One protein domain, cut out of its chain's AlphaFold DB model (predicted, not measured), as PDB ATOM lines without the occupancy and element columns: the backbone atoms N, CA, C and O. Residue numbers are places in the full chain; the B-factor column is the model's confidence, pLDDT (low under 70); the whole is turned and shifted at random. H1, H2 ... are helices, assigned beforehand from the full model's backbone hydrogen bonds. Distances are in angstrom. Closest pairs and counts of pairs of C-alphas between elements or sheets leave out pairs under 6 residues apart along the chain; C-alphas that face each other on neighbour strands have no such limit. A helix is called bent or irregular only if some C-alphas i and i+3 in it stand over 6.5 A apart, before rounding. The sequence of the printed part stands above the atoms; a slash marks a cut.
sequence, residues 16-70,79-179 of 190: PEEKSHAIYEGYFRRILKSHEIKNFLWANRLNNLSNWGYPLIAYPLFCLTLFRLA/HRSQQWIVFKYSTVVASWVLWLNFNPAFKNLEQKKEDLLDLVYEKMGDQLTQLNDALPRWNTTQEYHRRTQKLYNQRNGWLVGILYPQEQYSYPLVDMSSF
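This is residues 16 to 70 and 79 to 179 of the 190 residues of an uncharacterized protein of Ichthyophthirius multifiliis (strain G5) (UniProt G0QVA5). Picture a long arm of helices joined to a broader helical head: H2 is the spine, and H4, then H5, run back beside it. In the head, residues 34 to 50 of H2, together with H5, H1 and H6, make a loop of contacts, with H1 packing on H5 and H6; the later part of H2, with H3 and H4, makes the arm, and residues 157 to 163 stick out of the head. The printed part has 156 residues with seven named helices, H1 to H7 in chain order, and no named strand, and the class is all helix. The whole is loose, with a radius of gyration of the C-alphas of 21.1 A and spans of 73 by 36 by 25 A.

Find C-alpha 34 at (-34.507, 24.121, -14.272); from there H2, residues 34 to 64, runs 43.6 A to C-alpha 64 at (-37.892, 46.107, 23.196), with a kink of 41 degrees near residue 54. H3 is residues 66 to 70. H4, residues 80 to 102, is 32.7 A long, and H5, residues 104 to 131, is 28.6 A long with a kink of 118 degrees near residue 124. H1, residues 16 to 28, begins at C-alpha 16, (-36.822, 13.460, 4.097), and is 18.3 A long. H6, residues 141 to 156, is 22.4 A long, and H7 is residues 160 to 163. H5 is irregular, with C-alphas 123 and 126 9.6 A apart, and H2 only just, with C-alphas 36 and 39 6.8 A apart.

Start at H2, the hub. Its residues 51 to 62 touch H4 at a shallow tilt of 23 degrees, opposite ways; the closest C-alphas, of Tyr 59 and Val 92, are 6.3 A apart. Its residues 36 to 50 touch H5, also at 23 degrees and opposite ways, closest at Asn 47 and Ala 105, C-alphas 4.9 A apart. H6 touches H2 at a steep tilt of 55 degrees, closest at the C-alphas of Ser 34 and Tyr 152, 6.7 A. H1 touches H6 at a shallow tilt of 17 degrees, closest at the C-alphas of Glu 17 and Thr 141, 4.6 A, and H5 at a steep tilt of 61 degrees, closest at those of Ala 22 and Leu 131, 5.2 A. H3 and H4 are close but not clearly touching, as are H6 and H7. Every O i to N i+4 pair is within hydrogen-bond range in H1, H3, H4 and H6, against 22 of 27 in H2 and 18 of 24 in H5; H7 is too short for such a pair.

The C-alphas of His 79 and Ser 177, the two farthest apart, are 74.3 A apart. Residues 71 to 78 are not printed, and C-alphas 70 and 79 are 16.0 A apart across that cut. Residues 164 to 179 hold no named element. Of the links printed whole, H5 to H6 is short and the others are tight. The mean pLDDT of the printed part is 86.3; look for values under 70 at residues 164 to 171 and 176 to 179, among others.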
ATOM      1  N   PRO A  16     -37.127  12.168   4.711       91.62
ATOM      2  CA  PRO A  16     -36.822  13.460   4.097       91.62
ATOM      3  C   PRO A  16     -35.600  13.426   3.167       91.62
ATOM      4  O   PRO A  16     -35.590  14.139   2.155       91.62
ATOM      5  N   GLU A  17     -34.610  12.593   3.500       92.56
ATOM      6  CA  GLU A  17     -33.383  12.356   2.742       92.56
ATOM      7  C   GLU A  17     -33.676  11.680   1.405       92.56
ATOM      8  O   GLU A  17     -33.241  12.180   0.371       92.56
ATOM      9  N   GLU A  18     -34.453  10.596   1.417       92.50
ATOM     10  CA  GLU A  18     -34.872   9.847   0.221       92.50
ATOM     11  C   GLU A  18     -35.673  10.727  -0.735       92.50
ATOM     12  O   GLU A  18     -35.372  10.801  -1.927       92.50
ATOM     13  N   LYS A  19     -36.615  11.514  -0.204       93.62
ATOM     14  CA  LYS A  19     -37.362  12.508  -0.989       93.62
ATOM     15  C   LYS A  19     -36.427  13.507  -1.677       93.62
ATOM     16  O   LYS A  19     -36.572  13.792  -2.865       93.62
ATOM     17  N   SER A  20     -35.453  14.045  -0.944       94.75
ATOM     18  CA  SER A  20     -34.488  14.999  -1.500       94.75
ATOM     19  C   SER A  20     -33.500  14.350  -2.478       94.75
ATOM     20  O   SER A  20     -33.084  15.006  -3.436       94.75
ATOM     21  N   HIS A  21     -33.151  13.079  -2.278       94.56
ATOM     22  CA  HIS A  21     -32.319  12.307  -3.196       94.56
ATOM     23  C   HIS A  21     -33.032  12.043  -4.520       94.56
ATOM     24  O   HIS A  21     -32.456  12.336  -5.564       94.56
ATOM     25  N   ALA A  22     -34.287  11.590  -4.485       93.38
ATOM     26  CA  ALA A  22     -35.079  11.340  -5.684       93.38
ATOM     27  C   ALA A  22     -35.252  12.611  -6.533       93.38
ATOM     28  O   ALA A  22     -35.112  12.569  -7.752       93.38
ATOM     29  N   ILE A  23     -35.458  13.772  -5.899       94.88
ATOM     30  CA  ILE A  23     -35.492  15.066  -6.602       94.88
ATOM     31  C   ILE A  23     -34.134  15.396  -7.227       94.88
ATOM     32  O   ILE A  23     -34.071  15.859  -8.368       94.88
ATOM     33  N   TYR A  24     -33.039  15.180  -6.490       95.19
ATOM     34  CA  TYR A  24     -31.692  15.388  -7.017       95.19
ATOM     35  C   TYR A  24     -31.420  14.490  -8.230       95.19
ATOM     36  O   TYR A  24     -30.972  14.998  -9.253       95.19
ATOM     37  N   GLU A  25     -31.732  13.197  -8.146       93.12
ATOM     38  CA  GLU A  25     -31.579  12.237  -9.242       93.12
ATOM     39  C   GLU A  25     -32.475  12.588 -10.431       93.12
ATOM     40  O   GLU A  25     -32.002  12.627 -11.565       93.12
ATOM     41  N   GLY A  26     -33.741  12.939 -10.185       92.00
ATOM     42  CA  GLY A  26     -34.665  13.399 -11.220       92.00
ATOM     43  C   GLY A  26     -34.129  14.628 -11.955       92.00
ATOM     44  O   GLY A  26     -34.218  14.721 -13.181       92.00
ATOM     45  N   TYR A  27     -33.483  15.553 -11.244       93.94
ATOM     46  CA  TYR A  27     -32.822  16.685 -11.886       93.94
ATOM     47  C   TYR A  27     -31.531  16.303 -12.607       93.94
ATOM     48  O   TYR A  27     -31.290  16.731 -13.741       93.94
ATOM     49  N   PHE A  28     -30.694  15.485 -11.973       92.00
ATOM     50  CA  PHE A  28     -29.438  14.997 -12.526       92.00
ATOM     51  C   PHE A  28     -29.665  14.292 -13.865       92.00
ATOM     52  O   PHE A  28     -29.041  14.661 -14.860       92.00
ATOM     53  N   ARG A  29     -30.668  13.413 -13.922       90.06
ATOM     54  CA  ARG A  29     -31.108  12.672 -15.110       90.06
ATOM     55  C   ARG A  29     -31.922  13.504 -16.114       90.06
ATOM     56  O   ARG A  29     -32.302  12.980 -17.157       90.06
ATOM     57  N   ARG A  30     -32.132  14.803 -15.841       89.62
ATOM     58  CA  ARG A  30     -32.871  15.781 -16.676       89.62
ATOM     59  C   ARG A  30     -34.358  15.459 -16.877       89.62
ATOM     60  O   ARG A  30     -34.964  15.875 -17.858       89.62
ATOM     61  N   ILE A  31     -34.949  14.743 -15.930       89.81
ATOM     62  CA  ILE A  31     -36.391  14.478 -15.875       89.81
ATOM     63  C   ILE A  31     -37.106  15.752 -15.406       89.81
ATOM     64  O   ILE A  31     -38.111  16.182 -15.978       89.81
ATOM     65  N   LEU A  32     -36.517  16.415 -14.408       91.81
ATOM     66  CA  LEU A  32     -36.899  17.757 -13.985       91.81
ATOM     67  C   LEU A  32     -36.135  18.825 -14.772       91.81
ATOM     68  O   LEU A  32     -34.931  18.705 -15.014       91.81
ATOM     69  N   LYS A  33     -36.835  19.904 -15.122       91.88
ATOM     70  CA  LYS A  33     -36.273  21.078 -15.798       91.88
ATOM     71  C   LYS A  33     -35.896  22.157 -14.782       91.88
ATOM     72  O   LYS A  33     -36.481  22.271 -13.705       91.88
ATOM     73  N   SER A  34     -34.960  23.032 -15.152       91.75
ATOM     74  CA  SER A  34     -34.507  24.121 -14.272       91.75
ATOM     75  C   SER A  34     -35.625  25.053 -13.784       91.75
ATOM     76  O   SER A  34     -35.600  25.485 -12.632       91.75
ATOM     77  N   HIS A  35     -36.630  25.346 -14.615       92.44
ATOM     78  CA  HIS A  35     -37.742  26.214 -14.210       92.44
ATOM     79  C   HIS A  35     -38.655  25.570 -13.152       92.44
ATOM     80  O   HIS A  35     -39.193  26.287 -12.313       92.44
ATOM     81  N   GLU A  36     -38.776  24.239 -13.151       93.31
ATOM     82  CA  GLU A  36     -39.579  23.479 -12.184       93.31
ATOM     83  C   GLU A  36     -38.905  23.509 -10.798       93.31
ATOM     84  O   GLU A  36     -39.545  23.754  -9.777       93.31
ATOM     85  N   ILE A  37     -37.575  23.378 -10.759       94.75
ATOM     86  CA  ILE A  37     -36.785  23.325  -9.513       94.75
ATOM     87  C   ILE A  37     -36.522  24.697  -8.892       94.75
ATOM     88  O   ILE A  37     -36.267  24.802  -7.688       94.75
ATOM     89  N   LYS A  38     -36.585  25.770  -9.683       94.88
ATOM     90  CA  LYS A  38     -36.278  27.132  -9.228       94.88
ATOM     91  C   LYS A  38     -37.042  27.512  -7.953       94.88
ATOM     92  O   LYS A  38     -36.447  28.065  -7.027       94.88
ATOM     93  N   ASN A  39     -38.332  27.184  -7.888       95.81
ATOM     94  CA  ASN A  39     -39.185  27.521  -6.746       95.81
ATOM     95  C   ASN A  39     -38.774  26.764  -5.475       95.81
ATOM     96  O   ASN A  39     -38.718  27.356  -4.399       95.81
ATOM     97  N   PHE A  40     -38.411  25.488  -5.606       96.56
ATOM     98  CA  PHE A  40     -37.882  24.683  -4.506       96.56
ATOM     99  C   PHE A  40     -36.550  25.234  -3.978       96.56
ATOM    100  O   PHE A  40     -36.375  25.399  -2.770       96.56
ATOM    101  N   LEU A  41     -35.622  25.596  -4.870       96.12
ATOM    102  CA  LEU A  41     -34.345  26.195  -4.467       96.12
ATOM    103  C   LEU A  41     -34.545  27.533  -3.756       96.12
ATOM    104  O   LEU A  41     -33.853  27.828  -2.779       96.12
ATOM    105  N   TRP A  42     -35.501  28.338  -4.220       96.50
ATOM    106  CA  TRP A  42     -35.837  29.598  -3.575       96.50
ATOM    107  C   TRP A  42     -36.456  29.385  -2.188       96.50
ATOM    108  O   TRP A  42     -36.015  30.018  -1.229       96.50
ATOM    109  N   ALA A  43     -37.377  28.427  -2.044       96.19
ATOM    110  CA  ALA A  43     -37.928  28.038  -0.745       96.19
ATOM    111  C   ALA A  43     -36.834  27.553   0.223       96.19
ATOM    112  O   ALA A  43     -36.820  27.948   1.388       96.19
ATOM    113  N   ASN A  44     -35.853  26.782  -0.258       95.62
ATOM    114  CA  ASN A  44     -34.721  26.340   0.561       95.62
ATOM    115  C   ASN A  44     -33.857  27.523   1.027       95.62
ATOM    116  O   ASN A  44     -33.435  27.574   2.182       95.62
ATOM    117  N   ARG A  45     -33.611  28.509   0.154       94.81
ATOM    118  CA  ARG A  45     -32.900  29.741   0.534       94.81
ATOM    119  C   ARG A  45     -33.668  30.522   1.589       94.81
ATOM    120  O   ARG A  45     -33.055  30.930   2.568       94.81
ATOM    121  N   LEU A  46     -34.979  30.687   1.425       94.88
ATOM    122  CA  LEU A  46     -35.820  31.351   2.420       94.88
ATOM    123  C   LEU A  46     -35.797  30.630   3.764       94.88
ATOM    124  O   LEU A  46     -35.625  31.289   4.780       94.88
ATOM    125  N   ASN A  47     -35.901  29.301   3.775       94.56
ATOM    126  CA  ASN A  47     -35.822  28.511   5.002       94.56
ATOM    127  C   ASN A  47     -34.461  28.674   5.706       94.56
ATOM    128  O   ASN A  47     -34.392  28.893   6.915       94.56
ATOM    129  N   ASN A  48     -33.361  28.641   4.948       92.88
ATOM    130  CA  ASN A  48     -32.032  28.881   5.510       92.88
ATOM    131  C   ASN A  48     -31.917  30.312   6.064       92.88
ATOM    132  O   ASN A  48     -31.501  30.496   7.206       92.88
ATOM    133  N   LEU A  49     -32.340  31.319   5.295       93.50
ATOM    134  CA  LEU A  49     -32.334  32.718   5.725       93.50
ATOM    135  C   LEU A  49     -33.204  32.941   6.961       93.50
ATOM    136  O   LEU A  49     -32.784  33.653   7.866       93.50
ATOM    137  N   SER A  50     -34.379  32.316   7.044       93.19
ATOM    138  CA  SER A  50     -35.250  32.432   8.212       93.19
ATOM    139  C   SER A  50     -34.618  31.804   9.448       93.19
ATOM    140  O   SER A  50     -34.723  32.364  10.531       93.19
ATOM    141  N   ASN A  51     -33.925  30.671   9.302       90.69
ATOM    142  CA  ASN A  51     -33.311  29.977  10.435       90.69
ATOM    143  C   ASN A  51     -32.124  30.756  11.013       90.69
ATOM    144  O   ASN A  51     -31.982  30.816  12.234       90.69
ATOM    145  N   TRP A  52     -31.317  31.384  10.153       89.19
ATOM    146  CA  TRP A  52     -30.188  32.228  10.563       89.19
ATOM    147  C   TRP A  52     -30.610  33.641  10.983       89.19
ATOM    148  O   TRP A  52     -30.049  34.206  11.918       89.19
ATOM    149  N   GLY A  53     -31.608  34.216  10.312       91.81
ATOM    150  CA  GLY A  53     -32.093  35.571  10.571       91.81
ATOM    151  C   GLY A  53     -32.958  35.675  11.824       91.81
ATOM    152  O   GLY A  53     -32.933  36.705  12.496       91.81
ATOM    153  N   TYR A  54     -33.680  34.612  12.186       92.69
ATOM    154  CA  TYR A  54     -34.554  34.611  13.356       92.69
ATOM    155  C   TYR A  54     -33.858  35.048  14.656       92.69
ATOM    156  O   TYR A  54     -34.333  36.015  15.250       92.69
ATOM    157  N   PRO A  55     -32.746  34.435  15.116       88.88
ATOM    158  CA  PRO A  55     -32.119  34.838  16.377       88.88
ATOM    159  C   PRO A  55     -31.634  36.296  16.365       88.88
ATOM    160  O   PRO A  55     -31.717  36.975  17.390       88.88
ATOM    161  N   LEU A  56     -31.199  36.800  15.202       90.56
ATOM    162  CA  LEU A  56     -30.751  38.185  15.028       90.56
ATOM    163  C   LEU A  56     -31.894  39.196  15.185       90.56
ATOM    164  O   LEU A  56     -31.673  40.289  15.699       90.56
ATOM    165  N   ILE A  57     -33.112  38.831  14.778       91.00
ATOM    166  CA  ILE A  57     -34.302  39.690  14.858       91.00
ATOM    167  C   ILE A  57     -35.047  39.490  16.190       91.00
ATOM    168  O   ILE A  57     -35.536  40.449  16.788       91.00
ATOM    169  N   ALA A  58     -35.109  38.260  16.697       90.62
ATOM    170  CA  ALA A  58     -35.831  37.918  17.919       90.62
ATOM    171  C   ALA A  58     -35.204  38.565  19.161       90.62
ATOM    172  O   ALA A  58     -35.924  39.076  20.018       90.62
ATOM    173  N   TYR A  59     -33.870  38.604  19.252       90.25
ATOM    174  CA  TYR A  59     -33.176  39.216  20.387       90.25
ATOM    175  C   TYR A  59     -33.530  40.704  20.607       90.25
ATOM    176  O   TYR A  59     -33.971  41.042  21.714       90.25
ATOM    177  N   PRO A  60     -33.399  41.610  19.611       90.62
ATOM    178  CA  PRO A  60     -33.779  43.009  19.788       90.62
ATOM    179  C   PRO A  60     -35.286  43.170  20.021       90.62
ATOM    180  O   PRO A  60     -35.673  43.963  20.878       90.62
ATOM    181  N   LEU A  61     -36.138  42.382  19.354       90.88
ATOM    182  CA  LEU A  61     -37.587  42.419  19.589       90.88
ATOM    183  C   LEU A  61     -37.945  42.067  21.035       90.88
ATOM    184  O   LEU A  61     -38.721  42.786  21.666       90.88
ATOM    185  N   PHE A  62     -37.346  41.017  21.602       89.25
ATOM    186  CA  PHE A  62     -37.547  40.671  23.008       89.25
ATOM    187  C   PHE A  62     -36.970  41.719  23.955       89.25
ATOM    188  O   PHE A  62     -37.566  41.981  24.997       89.25
ATOM    189  N   CYS A  63     -35.865  42.377  23.596       85.69
ATOM    190  CA  CYS A  63     -35.330  43.488  24.382       85.69
ATOM    191  C   CYS A  63     -36.275  44.695  24.416       85.69
ATOM    192  O   CYS A  63     -36.416  45.320  25.466       85.69
ATOM    193  N   LEU A  64     -36.941  44.998  23.300       88.06
ATOM    194  CA  LEU A  64     -37.892  46.107  23.196       88.06
ATOM    195  C   LEU A  64     -39.231  45.810  23.883       88.06
ATOM    196  O   LEU A  64     -39.852  46.726  24.417       88.06
ATOM    197  N   THR A  65     -39.659  44.544  23.888       87.38
ATOM    198  CA  THR A  65     -40.981  44.123  24.372       87.38
ATOM    199  C   THR A  65     -40.893  43.400  25.721       87.38
ATOM    200  O   THR A  65     -41.096  43.991  26.782       87.38
ATOM    201  N   LEU A  66     -40.546  42.114  25.690       82.88
ATOM    202  CA  LEU A  66     -40.671  41.162  26.791       82.88
ATOM    203  C   LEU A  66     -39.728  41.475  27.962       82.88
ATOM    204  O   LEU A  66     -40.129  41.452  29.125       82.88
ATOM    205  N   PHE A  67     -38.476  41.829  27.670       80.44
ATOM    206  CA  PHE A  67     -37.468  42.137  28.685       80.44
ATOM    207  C   PHE A  67     -37.606  43.551  29.259       80.44
ATOM    208  O   PHE A  67     -37.142  43.792  30.373       80.44
ATOM    209  N   ARG A  68     -38.269  44.471  28.549       76.44
ATOM    210  CA  ARG A  68     -38.573  45.821  29.050       76.44
ATOM    211  C   ARG A  68     -39.685  45.810  30.106       76.44
ATOM    212  O   ARG A  68     -39.640  46.618  31.026       76.44
ATOM    213  N   LEU A  69     -40.638  44.879  30.002       69.62
ATOM    214  CA  LEU A  69     -41.764  44.701  30.939       69.62
ATOM    215  C   LEU A  69     -41.440  43.796  32.139       69.62
ATOM    216  O   LEU A  69     -42.141  43.801  33.149       69.62
ATOM    217  N   ALA A  70     -40.328  43.070  32.077       64.38
ATOM    218  CA  ALA A  70     -39.896  42.147  33.117       64.38
ATOM    219  C   ALA A  70     -39.155  42.723  34.357       64.38
ATOM    220  O   ALA A  70     -38.927  41.925  35.275       64.38
ATOM    221  N   HIS A  79     -27.731  38.027  42.591       63.09
ATOM    222  CA  HIS A  79     -26.836  38.248  41.434       63.09
ATOM    223  C   HIS A  79     -27.617  38.716  40.198       63.09
ATOM    224  O   HIS A  79     -27.704  38.035  39.174       63.09
ATOM    225  N   ARG A  80     -28.208  39.906  40.318       68.56
ATOM    226  CA  ARG A  80     -29.187  40.457  39.370       68.56
ATOM    227  C   ARG A  80     -28.686  40.559  37.924       68.56
ATOM    228  O   ARG A  80     -29.457  40.302  37.009       68.56
ATOM    229  N   SER A  81     -27.421  40.919  37.694       73.88
ATOM    230  CA  SER A  81     -26.890  41.133  36.337       73.88
ATOM    231  C   SER A  81     -26.649  39.825  35.577       73.88
ATOM    232  O   SER A  81     -27.099  39.685  34.443       73.88
ATOM    233  N   GLN A  82     -25.991  38.846  36.201       79.25
ATOM    234  CA  GLN A  82     -25.643  37.574  35.560       79.25
ATOM    235  C   GLN A  82     -26.882  36.724  35.268       79.25
ATOM    236  O   GLN A  82     -27.053  36.236  34.152       79.25
ATOM    237  N   GLN A  83     -27.793  36.602  36.235       78.81
ATOM    238  CA  GLN A  83     -29.012  35.808  36.064       78.81
ATOM    239  C   GLN A  83     -29.946  36.406  35.007       78.81
ATOM    240  O   GLN A  83     -30.593  35.675  34.261       78.81
ATOM    241  N   TRP A  84     -29.962  37.736  34.879       81.38
ATOM    242  CA  TRP A  84     -30.724  38.422  33.841       81.38
ATOM    243  C   TRP A  84     -30.186  38.151  32.435       81.38
ATOM    244  O   TRP A  84     -30.962  37.927  31.506       81.38
ATOM    245  N   ILE A  85     -28.862  38.121  32.278       84.00
ATOM    246  CA  ILE A  85     -28.213  37.773  31.011       84.00
ATOM    247  C   ILE A  85     -28.547  36.325  30.623       84.00
ATOM    248  O   ILE A  85     -29.000  36.079  29.505       84.00
ATOM    249  N   VAL A  86     -28.406  35.381  31.560       86.62
ATOM    250  CA  VAL A  86     -28.745  33.966  31.336       86.62
ATOM    251  C   VAL A  86     -30.218  33.807  30.952       86.62
ATOM    252  O   VAL A  86     -30.530  33.124  29.978       86.62
ATOM    253  N   PHE A  87     -31.127  34.496  31.646       84.88
ATOM    254  CA  PHE A  87     -32.555  34.472  31.331       84.88
ATOM    255  C   PHE A  87     -32.843  34.954  29.902       84.88
ATOM    256  O   PHE A  87     -33.567  34.285  29.161       84.88
ATOM    257  N   LYS A  88     -32.232  36.067  29.476       86.50
ATOM    258  CA  LYS A  88     -32.396  36.594  28.115       86.50
ATOM    259  C   LYS A  88     -31.958  35.592  27.056       86.50
ATOM    260  O   LYS A  88     -32.729  35.298  26.143       86.50
ATOM    261  N   TYR A  89     -30.751  35.047  27.195       88.81
ATOM    262  CA  TYR A  89     -30.230  34.072  26.242       88.81
ATOM    263  C   TYR A  89     -31.059  32.787  26.239       88.81
ATOM    264  O   TYR A  89     -31.438  32.325  25.168       88.81
ATOM    265  N   SER A  90     -31.423  32.255  27.410       89.50
ATOM    266  CA  SER A  90     -32.254  31.045  27.509       89.50
ATOM    267  C   SER A  90     -33.621  31.218  26.839       89.50
ATOM    268  O   SER A  90     -34.073  30.325  26.128       89.50
ATOM    269  N   THR A  91     -34.239  32.395  26.978       90.06
ATOM    270  CA  THR A  91     -35.530  32.716  26.356       90.06
ATOM    271  C   THR A  91     -35.406  32.793  24.833       90.06
ATOM    272  O   THR A  91     -36.253  32.268  24.117       90.06
ATOM    273  N   VAL A  92     -34.331  33.401  24.321       91.81
ATOM    274  CA  VAL A  92     -34.062  33.477  22.873       91.81
ATOM    275  C   VAL A  92     -33.798  32.088  22.299       91.81
ATOM    276  O   VAL A  92     -34.349  31.757  21.253       91.81
ATOM    277  N   VAL A  93     -33.020  31.254  22.997       92.06
ATOM    278  CA  VAL A  93     -32.749  29.866  22.595       92.06
ATOM    279  C   VAL A  93     -34.036  29.040  22.587       92.06
ATOM    280  O   VAL A  93     -34.326  28.392  21.585       92.06
ATOM    281  N   ALA A  94     -34.850  29.108  23.644       92.44
ATOM    282  CA  ALA A  94     -36.137  28.413  23.700       92.44
ATOM    283  C   ALA A  94     -37.068  28.852  22.559       92.44
ATOM    284  O   ALA A  94     -37.679  28.024  21.885       92.44
ATOM    285  N   SER A  95     -37.121  30.157  22.288       93.62
ATOM    286  CA  SER A  95     -37.902  30.707  21.182       93.62
ATOM    287  C   SER A  95     -37.374  30.273  19.814       93.62
ATOM    288  O   SER A  95     -38.157  30.031  18.901       93.62
ATOM    289  N   TRP A  96     -36.057  30.136  19.659       92.00
ATOM    290  CA  TRP A  96     -35.453  29.643  18.424       92.00
ATOM    291  C   TRP A  96     -35.767  28.165  18.188       92.00
ATOM    292  O   TRP A  96     -36.122  27.795  17.074       92.00
ATOM    293  N   VAL A  97     -35.748  27.333  19.235       92.00
ATOM    294  CA  VAL A  97     -36.192  25.931  19.146       92.00
ATOM    295  C   VAL A  97     -37.666  25.851  18.737       92.00
ATOM    296  O   VAL A  97     -38.015  25.062  17.859       92.00
ATOM    297  N   LEU A  98     -38.535  26.694  19.305       92.44
ATOM    298  CA  LEU A  98     -39.937  26.777  18.879       92.44
ATOM    299  C   LEU A  98     -40.058  27.219  17.415       92.44
ATOM    300  O   LEU A  98     -40.821  26.625  16.657       92.44
ATOM    301  N   TRP A  99     -39.271  28.211  16.996       92.38
ATOM    302  CA  TRP A  99     -39.242  28.664  15.609       92.38
ATOM    303  C   TRP A  99     -38.864  27.538  14.649       92.38
ATOM    304  O   TRP A  99     -39.559  27.342  13.661       92.38
ATOM    305  N   LEU A 100     -37.831  26.750  14.956       88.75
ATOM    306  CA  LEU A 100     -37.411  25.625  14.114       88.75
ATOM    307  C   LEU A 100     -38.523  24.578  13.917       88.75
ATOM    308  O   LEU A 100     -38.606  23.994  12.842       88.75
ATOM    309  N   ASN A 101     -39.403  24.385  14.906       89.12
ATOM    310  CA  ASN A 101     -40.530  23.449  14.812       89.12
ATOM    311  C   ASN A 101     -41.738  24.017  14.042       89.12
ATOM    312  O   ASN A 101     -42.456  23.271  13.379       89.12
ATOM    313  N   PHE A 102     -41.981  25.330  14.122       90.62
ATOM    314  CA  PHE A 102     -43.176  25.971  13.555       90.62
ATOM    315  C   PHE A 102     -42.891  26.906  12.372       90.62
ATOM    316  O   PHE A 102     -43.780  27.648  11.950       90.62
ATOM    317  N   ASN A 103     -41.679  26.872  11.816       92.19
ATOM    318  CA  ASN A 103     -41.268  27.776  10.751       92.19
ATOM    319  C   ASN A 103     -42.156  27.605   9.494       92.19
ATOM    320  O   ASN A 103     -42.136  26.543   8.863       92.19
ATOM    321  N   PRO A 104     -42.896  28.645   9.058       92.50
ATOM    322  CA  PRO A 104     -43.711  28.567   7.847       92.50
ATOM    323  C   PRO A 104     -42.868  28.366   6.578       92.50
ATOM    324  O   PRO A 104     -43.339  27.754   5.621       92.50
ATOM    325  N   ALA A 105     -41.612  28.826   6.565       93.62
ATOM    326  CA  ALA A 105     -40.711  28.613   5.435       93.62
ATOM    327  C   ALA A 105     -40.326  27.135   5.278       93.62
ATOM    328  O   ALA A 105     -40.171  26.669   4.150       93.62
ATOM    329  N   PHE A 106     -40.234  26.391   6.384       91.88
ATOM    330  CA  PHE A 106     -40.006  24.949   6.348       91.88
ATOM    331  C   PHE A 106     -41.209  24.216   5.743       91.88
ATOM    332  O   PHE A 106     -41.034  23.425   4.823       91.88
ATOM    333  N   LYS A 107     -42.436  24.563   6.155       92.94
ATOM    334  CA  LYS A 107     -43.660  23.992   5.560       92.94
ATOM    335  C   LYS A 107     -43.767  24.270   4.061       92.94
ATOM    336  O   LYS A 107     -44.098  23.377   3.290       92.94
ATOM    337  N   ASN A 108     -43.454  25.495   3.634       95.69
ATOM    338  CA  ASN A 108     -43.425  25.835   2.211       95.69
ATOM    339  C   ASN A 108     -42.354  25.024   1.459       95.69
ATOM    340  O   ASN A 108     -42.595  24.557   0.353       95.69
ATOM    341  N   LEU A 109     -41.177  24.813   2.060       95.44
ATOM    342  CA  LEU A 109     -40.138  23.960   1.483       95.44
ATOM    343  C   LEU A 109     -40.605  22.505   1.330       95.44
ATOM    344  O   LEU A 109     -40.354  21.909   0.286       95.44
ATOM    345  N   GLU A 110     -41.278  21.944   2.336       93.50
ATOM    346  CA  GLU A 110     -41.853  20.596   2.257       93.50
ATOM    347  C   GLU A 110     -42.919  20.499   1.170       93.50
ATOM    348  O   GLU A 110     -42.842  19.604   0.335       93.50
ATOM    349  N   GLN A 111     -43.832  21.468   1.090       94.44
ATOM    350  CA  GLN A 111     -44.839  21.505   0.031       94.44
ATOM    351  C   GLN A 111     -44.193  21.560  -1.360       94.44
ATOM    352  O   GLN A 111     -44.553  20.794  -2.244       94.44
ATOM    353  N   LYS A 112     -43.174  22.407  -1.558       95.88
ATOM    354  CA  LYS A 112     -42.440  22.473  -2.835       95.88
ATOM    355  C   LYS A 112     -41.675  21.188  -3.144       95.88
ATOM    356  O   LYS A 112     -41.424  20.902  -4.310       95.88
ATOM    357  N   LYS A 113     -41.276  20.434  -2.116       94.75
ATOM    358  CA  LYS A 113     -40.658  19.114  -2.266       94.75
ATOM    359  C   LYS A 113     -41.686  18.098  -2.763       94.75
ATOM    360  O   LYS A 113     -41.390  17.351  -3.688       94.75
ATOM    361  N   GLU A 114     -42.880  18.103  -2.180       94.00
ATOM    362  CA  GLU A 114     -43.993  17.256  -2.616       94.00
ATOM    363  C   GLU A 114     -44.424  17.583  -4.048       94.00
ATOM    364  O   GLU A 114     -44.476  16.670  -4.863       94.00
ATOM    365  N   ASP A 115     -44.592  18.868  -4.391       94.56
ATOM    366  CA  ASP A 115     -44.920  19.308  -5.757       94.56
ATOM    367  C   ASP A 115     -43.913  18.755  -6.792       94.56
ATOM    368  O   ASP A 115     -44.285  18.358  -7.895       94.56
ATOM    369  N   LEU A 116     -42.616  18.718  -6.454       94.81
ATOM    370  CA  LEU A 116     -41.590  18.170  -7.344       94.81
ATOM    371  C   LEU A 116     -41.660  16.649  -7.466       94.81
ATOM    372  O   LEU A 116     -41.436  16.136  -8.556       94.81
ATOM    373  N   LEU A 117     -41.939  15.929  -6.380       93.75
ATOM    374  CA  LEU A 117     -42.095  14.474  -6.432       93.75
ATOM    375  C   LEU A 117     -43.313  14.081  -7.265       93.75
ATOM    376  O   LEU A 117     -43.207  13.166  -8.077       93.75
ATOM    377  N   ASP A 118     -44.412  14.827  -7.136       92.75
ATOM    378  CA  ASP A 118     -45.602  14.675  -7.973       92.75
ATOM    379  C   ASP A 118     -45.243  14.838  -9.460       92.75
ATOM    380  O   ASP A 118     -45.608  13.995 -10.275       92.75
ATOM    381  N   LEU A 119     -44.442  15.856  -9.808       91.81
ATOM    382  CA  LEU A 119     -43.971  16.076 -11.183       91.81
ATOM    383  C   LEU A 119     -43.036  14.972 -11.695       91.81
ATOM    384  O   LEU A 119     -43.061  14.649 -12.883       91.81
ATOM    385  N   VAL A 120     -42.170  14.407 -10.845       90.56
ATOM    386  CA  VAL A 120     -41.327  13.274 -11.264       90.56
ATOM    387  C   VAL A 120     -42.189  12.030 -11.475       90.56
ATOM    388  O   VAL A 120     -41.997  11.327 -12.464       90.56
ATOM    389  N   TYR A 121     -43.157  11.784 -10.593       89.75
ATOM    390  CA  TYR A 121     -44.094  10.675 -10.729       89.75
ATOM    391  C   TYR A 121     -44.958  10.799 -11.987       89.75
ATOM    392  O   TYR A 121     -45.096   9.828 -12.715       89.75
ATOM    393  N   GLU A 122     -45.460  11.990 -12.316       89.19
ATOM    394  CA  GLU A 122     -46.194  12.228 -13.568       89.19
ATOM    395  C   GLU A 122     -45.358  11.861 -14.808       89.19
ATOM    396  O   GLU A 122     -45.881  11.364 -15.802       89.19
ATOM    397  N   LYS A 123     -44.036  12.062 -14.741       86.94
ATOM    398  CA  LYS A 123     -43.108  11.819 -15.855       86.94
ATOM    399  C   LYS A 123     -42.581  10.384 -15.943       86.94
ATOM    400  O   LYS A 123     -42.242   9.949 -17.039       86.94
ATOM    401  N   MET A 124     -42.446   9.682 -14.817       83.75
ATOM    402  CA  MET A 124     -41.816   8.351 -14.737       83.75
ATOM    403  C   MET A 124     -42.761   7.226 -14.294       83.75
ATOM    404  O   MET A 124     -42.410   6.049 -14.405       83.75
ATOM    405  N   GLY A 125     -43.921   7.567 -13.736       83.75
ATOM    406  CA  GLY A 125     -44.808   6.638 -13.042       83.75
ATOM    407  C   GLY A 125     -44.127   5.942 -11.859       83.75
ATOM    408  O   GLY A 125     -43.307   6.522 -11.140       83.75
ATOM    409  N   ASP A 126     -44.434   4.656 -11.688       79.94
ATOM    410  CA  ASP A 126     -43.967   3.819 -10.571       79.94
ATOM    411  C   ASP A 126     -42.444   3.615 -10.521       79.94
ATOM    412  O   ASP A 126     -41.881   3.278  -9.471       79.94
ATOM    413  N   GLN A 127     -41.745   3.878 -11.630       81.00
ATOM    414  CA  GLN A 127     -40.286   3.772 -11.705       81.00
ATOM    415  C   GLN A 127     -39.560   4.869 -10.915       81.00
ATOM    416  O   GLN A 127     -38.343   4.800 -10.754       81.00
ATOM    417  N   LEU A 128     -40.285   5.843 -10.353       83.25
ATOM    418  CA  LEU A 128     -39.754   6.791  -9.371       83.25
ATOM    419  C   LEU A 128     -38.998   6.078  -8.232       83.25
ATOM    420  O   LEU A 128     -37.987   6.586  -7.751       83.25
ATOM    421  N   THR A 129     -39.459   4.891  -7.828       83.94
ATOM    422  CA  THR A 129     -38.813   4.062  -6.795       83.94
ATOM    423  C   THR A 129     -37.361   3.717  -7.125       83.94
ATOM    424  O   THR A 129     -36.514   3.771  -6.236       83.94
ATOM    425  N   GLN A 130     -37.035   3.528  -8.408       83.00
ATOM    426  CA  GLN A 130     -35.672   3.245  -8.870       83.00
ATOM    427  C   GLN A 130     -34.706   4.415  -8.641       83.00
ATOM    428  O   GLN A 130     -33.492   4.222  -8.586       83.00
ATOM    429  N   LEU A 131     -35.215   5.647  -8.497       79.38
ATOM    430  CA  LEU A 131     -34.381   6.798  -8.134       79.38
ATOM    431  C   LEU A 131     -33.911   6.745  -6.675       79.38
ATOM    432  O   LEU A 131     -33.029   7.517  -6.308       79.38
ATOM    433  N   ASN A 132     -34.493   5.870  -5.850       76.75
ATOM    434  CA  ASN A 132     -34.181   5.751  -4.429       76.75
ATOM    435  C   ASN A 132     -33.356   4.498  -4.070       76.75
ATOM    436  O   ASN A 132     -32.859   4.397  -2.950       76.75
ATOM    437  N   ASP A 133     -33.145   3.566  -5.005       72.69
ATOM    438  CA  ASP A 133     -32.541   2.250  -4.720       72.69
ATOM    439  C   ASP A 133     -31.081   2.301  -4.224       72.69
ATOM    440  O   ASP A 133     -30.553   1.307  -3.726       72.69
ATOM    441  N   ALA A 134     -30.409   3.454  -4.319       68.94
ATOM    442  CA  ALA A 134     -28.999   3.603  -3.960       68.94
ATOM    443  C   ALA A 134     -28.706   4.818  -3.062       68.94
ATOM    444  O   ALA A 134     -27.678   5.480  -3.240       68.94
ATOM    445  N   LEU A 135     -29.564   5.118  -2.077       78.81
ATOM    446  CA  LEU A 135     -29.302   6.232  -1.164       78.81
ATOM    447  C   LEU A 135     -28.063   5.966  -0.280       78.81
ATOM    448  O   LEU A 135     -28.068   5.063   0.565       78.81
ATOM    449  N   PRO A 136     -26.989   6.771  -0.386       77.75
ATOM    450  CA  PRO A 136     -25.846   6.638   0.497       77.75
ATOM    451  C   PRO A 136     -26.221   7.134   1.900       77.75
ATOM    452  O   PRO A 136     -26.513   8.316   2.081       77.75
ATOM    453  N   ARG A 137     -26.129   6.258   2.911       76.81
ATOM    454  CA  ARG A 137     -26.535   6.511   4.319       76.81
ATOM    455  C   ARG A 137     -25.871   7.709   5.020       76.81
ATOM    456  O   ARG A 137     -26.265   8.075   6.118       76.81
ATOM    457  N   TRP A 138     -24.837   8.282   4.420       83.06
ATOM    458  CA  TRP A 138     -24.022   9.366   4.968       83.06
ATOM    459  C   TRP A 138     -24.419  10.747   4.428       83.06
ATOM    460  O   TRP A 138     -23.945  11.759   4.941       83.06
ATOM    461  N   ASN A 139     -25.285  10.813   3.409       89.31
ATOM    462  CA  ASN A 139     -25.762  12.085   2.874       89.31
ATOM    463  C   ASN A 139     -26.981  12.579   3.652       89.31
ATOM    464  O   ASN A 139     -27.912  11.831   3.933       89.31
ATOM    465  N   THR A 140     -26.999  13.877   3.939       92.62
ATOM    466  CA  THR A 140     -28.129  14.545   4.588       92.62
ATOM    467  C   THR A 140     -29.013  15.250   3.566       92.62
ATOM    468  O   THR A 140     -28.570  15.611   2.471       92.62
ATOM    469  N   THR A 141     -30.253  15.546   3.956       92.44
ATOM    470  CA  THR A 141     -31.184  16.383   3.184       92.44
ATOM    471  C   THR A 141     -30.528  17.685   2.687       92.44
ATOM    472  O   THR A 141     -30.659  18.057   1.517       92.44
ATOM    473  N   GLN A 142     -29.752  18.356   3.546       92.81
ATOM    474  CA  GLN A 142     -29.079  19.612   3.203       92.81
ATOM    475  C   GLN A 142     -27.976  19.425   2.154       92.81
ATOM    476  O   GLN A 142     -27.788  20.286   1.291       92.81
ATOM    477  N   GLU A 143     -27.262  18.301   2.198       94.12
ATOM    478  CA  GLU A 143     -26.231  17.982   1.215       94.12
ATOM    479  C   GLU A 143     -26.843  17.769  -0.175       94.12
ATOM    480  O   GLU A 143     -26.329  18.307  -1.159       94.12
ATOM    481  N   TYR A 144     -27.992  17.093  -0.267       95.00
ATOM    482  CA  TYR A 144     -28.732  16.990  -1.527       95.00
ATOM    483  C   TYR A 144     -29.191  18.352  -2.035       95.00
ATOM    484  O   TYR A 144     -28.960  18.674  -3.197       95.00
ATOM    485  N   HIS A 145     -29.747  19.207  -1.172       95.25
ATOM    486  CA  HIS A 145     -30.143  20.560  -1.576       95.25
ATOM    487  C   HIS A 145     -28.949  21.366  -2.109       95.25
ATOM    488  O   HIS A 145     -29.063  22.062  -3.122       95.25
ATOM    489  N   ARG A 146     -27.783  21.247  -1.460       95.44
ATOM    490  CA  ARG A 146     -26.534  21.883  -1.899       95.44
ATOM    491  C   ARG A 146     -26.087  21.359  -3.263       95.44
ATOM    492  O   ARG A 146     -25.723  22.161  -4.125       95.44
ATOM    493  N   ARG A 147     -26.128  20.042  -3.484       95.50
ATOM    494  CA  ARG A 147     -25.780  19.418  -4.772       95.50
ATOM    495  C   ARG A 147     -26.744  19.829  -5.880       95.50
ATOM    496  O   ARG A 147     -26.275  20.221  -6.946       95.50
ATOM    497  N   THR A 148     -28.050  19.846  -5.619       95.56
ATOM    498  CA  THR A 148     -29.069  20.335  -6.562       95.56
ATOM    499  C   THR A 148     -28.828  21.799  -6.917       95.56
ATOM    500  O   THR A 148     -28.830  22.153  -8.091       95.56
ATOM    501  N   GLN A 149     -28.532  22.655  -5.933       95.12
ATOM    502  CA  GLN A 149     -28.201  24.062  -6.180       95.12
ATOM    503  C   GLN A 149     -26.918  24.220  -7.008       95.12
ATOM    504  O   GLN A 149     -26.869  25.065  -7.903       95.12
ATOM    505  N   LYS A 150     -25.879  23.426  -6.718       94.06
ATOM    506  CA  LYS A 150     -24.626  23.430  -7.484       94.06
ATOM    507  C   LYS A 150     -24.887  23.033  -8.933       94.06
ATOM    508  O   LYS A 150     -24.457  23.748  -9.833       94.06
ATOM    509  N   LEU A 151     -25.631  21.952  -9.145       92.69
ATOM    510  CA  LEU A 151     -26.011  21.474 -10.468       92.69
ATOM    511  C   LEU A 151     -26.855  22.514 -11.219       92.69
ATOM    512  O   LEU A 151     -26.594  22.800 -12.383       92.69
ATOM    513  N   TYR A 152     -27.793  23.166 -10.529       92.94
ATOM    514  CA  TYR A 152     -28.598  24.247 -11.097       92.94
ATOM    515  C   TYR A 152     -27.738  25.422 -11.549       92.94
ATOM    516  O   TYR A 152     -27.906  25.921 -12.660       92.94
ATOM    517  N   ASN A 153     -26.779  25.845 -10.725       91.12
ATOM    518  CA  ASN A 153     -25.856  26.921 -11.080       91.12
ATOM    519  C   ASN A 153     -24.931  26.519 -12.240       91.12
ATOM    520  O   ASN A 153     -24.596  27.361 -13.064       91.12
ATOM    521  N   GLN A 154     -24.537  25.244 -12.325       88.12
ATOM    522  CA  GLN A 154     -23.752  24.714 -13.444       88.12
ATOM    523  C   GLN A 154     -24.537  24.676 -14.759       88.12
ATOM    524  O   GLN A 154     -23.927  24.765 -15.814       88.12
ATOM    525  N   ARG A 155     -25.866  24.548 -14.710       85.81
ATOM    526  CA  ARG A 155     -26.748  24.512 -15.892       85.81
ATOM    527  C   ARG A 155     -27.261  25.892 -16.311       85.81
ATOM    528  O   ARG A 155     -27.472  26.130 -17.491       85.81
ATOM    529  N   ASN A 156     -27.427  26.805 -15.354       87.12
ATOM    530  CA  ASN A 156     -27.992  28.146 -15.569       87.12
ATOM    531  C   ASN A 156     -26.974  29.273 -15.337       87.12
ATOM    532  O   ASN A 156     -27.351  30.430 -15.155       87.12
ATOM    533  N   GLY A 157     -25.684  28.944 -15.272       82.19
ATOM    534  CA  GLY A 157     -24.626  29.935 -15.124       82.19
ATOM    535  C   GLY A 157     -24.569  30.856 -16.340       82.19
ATOM    536  O   GLY A 157     -24.818  30.430 -17.465       82.19
ATOM    537  N   TRP A 158     -24.197  32.116 -16.124       81.94
ATOM    538  CA  TRP A 158     -24.141  33.124 -17.189       81.94
ATOM    539  C   TRP A 158     -23.277  32.695 -18.391       81.94
ATOM    540  O   TRP A 158     -23.679  32.881 -19.535       81.94
ATOM    541  N   LEU A 159     -22.139  32.033 -18.144       79.94
ATOM    542  CA  LEU A 159     -21.243  31.528 -19.197       79.94
ATOM    543  C   LEU A 159     -21.711  30.216 -19.846       79.94
ATOM    544  O   LEU A 159     -21.190  29.818 -20.886       79.94
ATOM    545  N   VAL A 160     -22.683  29.524 -19.247       75.62
ATOM    546  CA  VAL A 160     -23.103  28.189 -19.695       75.62
ATOM    547  C   VAL A 160     -23.861  28.283 -21.010       75.62
ATOM    548  O   VAL A 160     -23.610  27.479 -21.892       75.62
ATOM    549  N   GLY A 161     -24.695  29.312 -21.188       65.44
ATOM    550  CA  GLY A 161     -25.425  29.534 -22.440       65.44
ATOM    551  C   GLY A 161     -24.549  29.928 -23.636       65.44
ATOM    552  O   GLY A 161     -25.051  29.938 -24.753       65.44
ATOM    553  N   ILE A 162     -23.271  30.257 -23.407       76.56
ATOM    554  CA  ILE A 162     -22.295  30.579 -24.459       76.56
ATOM    555  C   ILE A 162     -21.503  29.325 -24.858       76.56
ATOM    556  O   ILE A 162     -21.235  29.117 -26.037       76.56
ATOM    557  N   LEU A 163     -21.122  28.494 -23.881       76.94
ATOM    558  CA  LEU A 163     -20.227  27.346 -24.086       76.94
ATOM    559  C   LEU A 163     -20.959  26.013 -24.286       76.94
ATOM    560  O   LEU A 163     -20.377  25.077 -24.827       76.94
ATOM    561  N   TYR A 164     -22.210  25.911 -23.840       69.81
ATOM    562  CA  TYR A 164     -22.990  24.679 -23.868       69.81
ATOM    563  C   TYR A 164     -24.426  24.948 -24.337       69.81
ATOM    564  O   TYR A 164     -24.984  26.014 -24.065       69.81
ATOM    565  N   PRO A 165     -25.063  23.983 -25.023       65.75
ATOM    566  CA  PRO A 165     -26.464  24.105 -25.397       65.75
ATOM    567  C   PRO A 165     -27.338  24.243 -24.144       65.75
ATOM    568  O   PRO A 165     -27.171  23.516 -23.161       65.75
ATOM    569  N   GLN A 166     -28.278  25.189 -24.185       66.56
ATOM    570  CA  GLN A 166     -29.207  25.430 -23.085       66.56
ATOM    571  C   GLN A 166     -30.071  24.185 -22.830       66.56
ATOM    572  O   GLN A 166     -30.535  23.534 -23.766       66.56
ATOM    573  N   GLU A 167     -30.329  23.877 -21.554       64.31
ATOM    574  CA  GLU A 167     -31.060  22.670 -21.130       64.31
ATOM    575  C   GLU A 167     -32.416  22.455 -21.807       64.31
ATOM    576  O   GLU A 167     -32.872  21.315 -21.889       64.31
ATOM    577  N   GLN A 168     -33.066  23.523 -22.280       59.69
ATOM    578  CA  GLN A 168     -34.380  23.457 -22.928       59.69
ATOM    579  C   GLN A 168     -34.415  22.495 -24.126       59.69
ATOM    580  O   GLN A 168     -35.478  21.957 -24.419       59.69
ATOM    581  N   TYR A 169     -33.265  22.235 -24.755       57.97
ATOM    582  CA  TYR A 169     -33.131  21.341 -25.909       57.97
ATOM    583  C   TYR A 169     -32.494  19.990 -25.570       57.97
ATOM    584  O   TYR A 169     -32.270  19.169 -26.456       57.97
ATOM    585  N   SER A 170     -32.155  19.754 -24.302       65.31
ATOM    586  CA  SER A 170     -31.482  18.523 -23.905       65.31
ATOM    587  C   SER A 170     -32.490  17.420 -23.601       65.31
ATOM    588  O   SER A 170     -33.356  17.579 -22.740       65.31
ATOM    589  N   TYR A 171     -32.365  16.295 -24.306       65.81
ATOM    590  CA  TYR A 171     -33.157  15.108 -24.013       65.81
ATOM    591  C   TYR A 171     -32.814  14.564 -22.614       65.81
ATOM    592  O   TYR A 171     -31.668  14.715 -22.150       65.81
ATOM    593  N   PRO A 172     -33.798  13.956 -21.930       73.25
ATOM    594  CA  PRO A 172     -33.555  13.227 -20.696       73.25
ATOM    595  C   PRO A 172     -32.484  12.161 -20.926       73.25
ATOM    596  O   PRO A 172     -32.407  11.556 -21.991       73.25
ATOM    597  N   LEU A 173     -31.620  11.967 -19.928       76.00
ATOM    598  CA  LEU A 173     -30.526  10.990 -20.019       76.00
ATOM    599  C   LEU A 173     -31.029   9.547 -19.912       76.00
ATOM    600  O   LEU A 173     -30.278   8.611 -20.171       76.00
ATOM    601  N   VAL A 174     -32.284   9.385 -19.501       69.75
ATOM    602  CA  VAL A 174     -32.986   8.110 -19.459       69.75
ATOM    603  C   VAL A 174     -33.997   8.093 -20.594       69.75
ATOM    604  O   VAL A 174     -34.627   9.115 -20.880       69.75
ATOM    605  N   ASP A 175     -34.138   6.940 -21.238       72.06
ATOM    606  CA  ASP A 175     -35.108   6.754 -22.305       72.06
ATOM    607  C   ASP A 175     -36.530   6.870 -21.751       72.06
ATOM    608  O   ASP A 175     -37.054   5.943 -21.135       72.06
ATOM    609  N   MET A 176     -37.165   8.020 -21.982       62.62
ATOM    610  CA  MET A 176     -38.521   8.253 -21.493       62.62
ATOM    611  C   MET A 176     -39.565   7.403 -22.211       62.62
ATOM    612  O   MET A 176     -40.652   7.211 -21.678       62.62
ATOM    613  N   SER A 177     -39.252   6.898 -23.409       62.44
ATOM    614  CA  SER A 177     -40.169   6.041 -24.167       62.44
ATOM    615  C   SER A 177     -40.293   4.643 -23.560       62.44
ATOM    616  O   SER A 177     -41.298   3.968 -23.774       62.44
ATOM    617  N   SER A 178     -39.311   4.245 -22.743       65.88
ATOM    618  CA  SER A 178     -39.362   3.024 -21.938       65.88
ATOM    619  C   SER A 178     -40.271   3.148 -20.709       65.88
ATOM    620  O   SER A 178     -40.665   2.133 -20.131       65.88
ATOM    621  N   PHE A 179     -40.640   4.374 -20.314       63.06
ATOM    622  CA  PHE A 179     -41.602   4.591 -19.240       63.06
ATOM    623  C   PHE A 179     -43.030   4.487 -19.784       63.06
ATOM    624  O   PHE A 179     -43.321   5.001 -20.870       63.06
TER     625      PHE A 179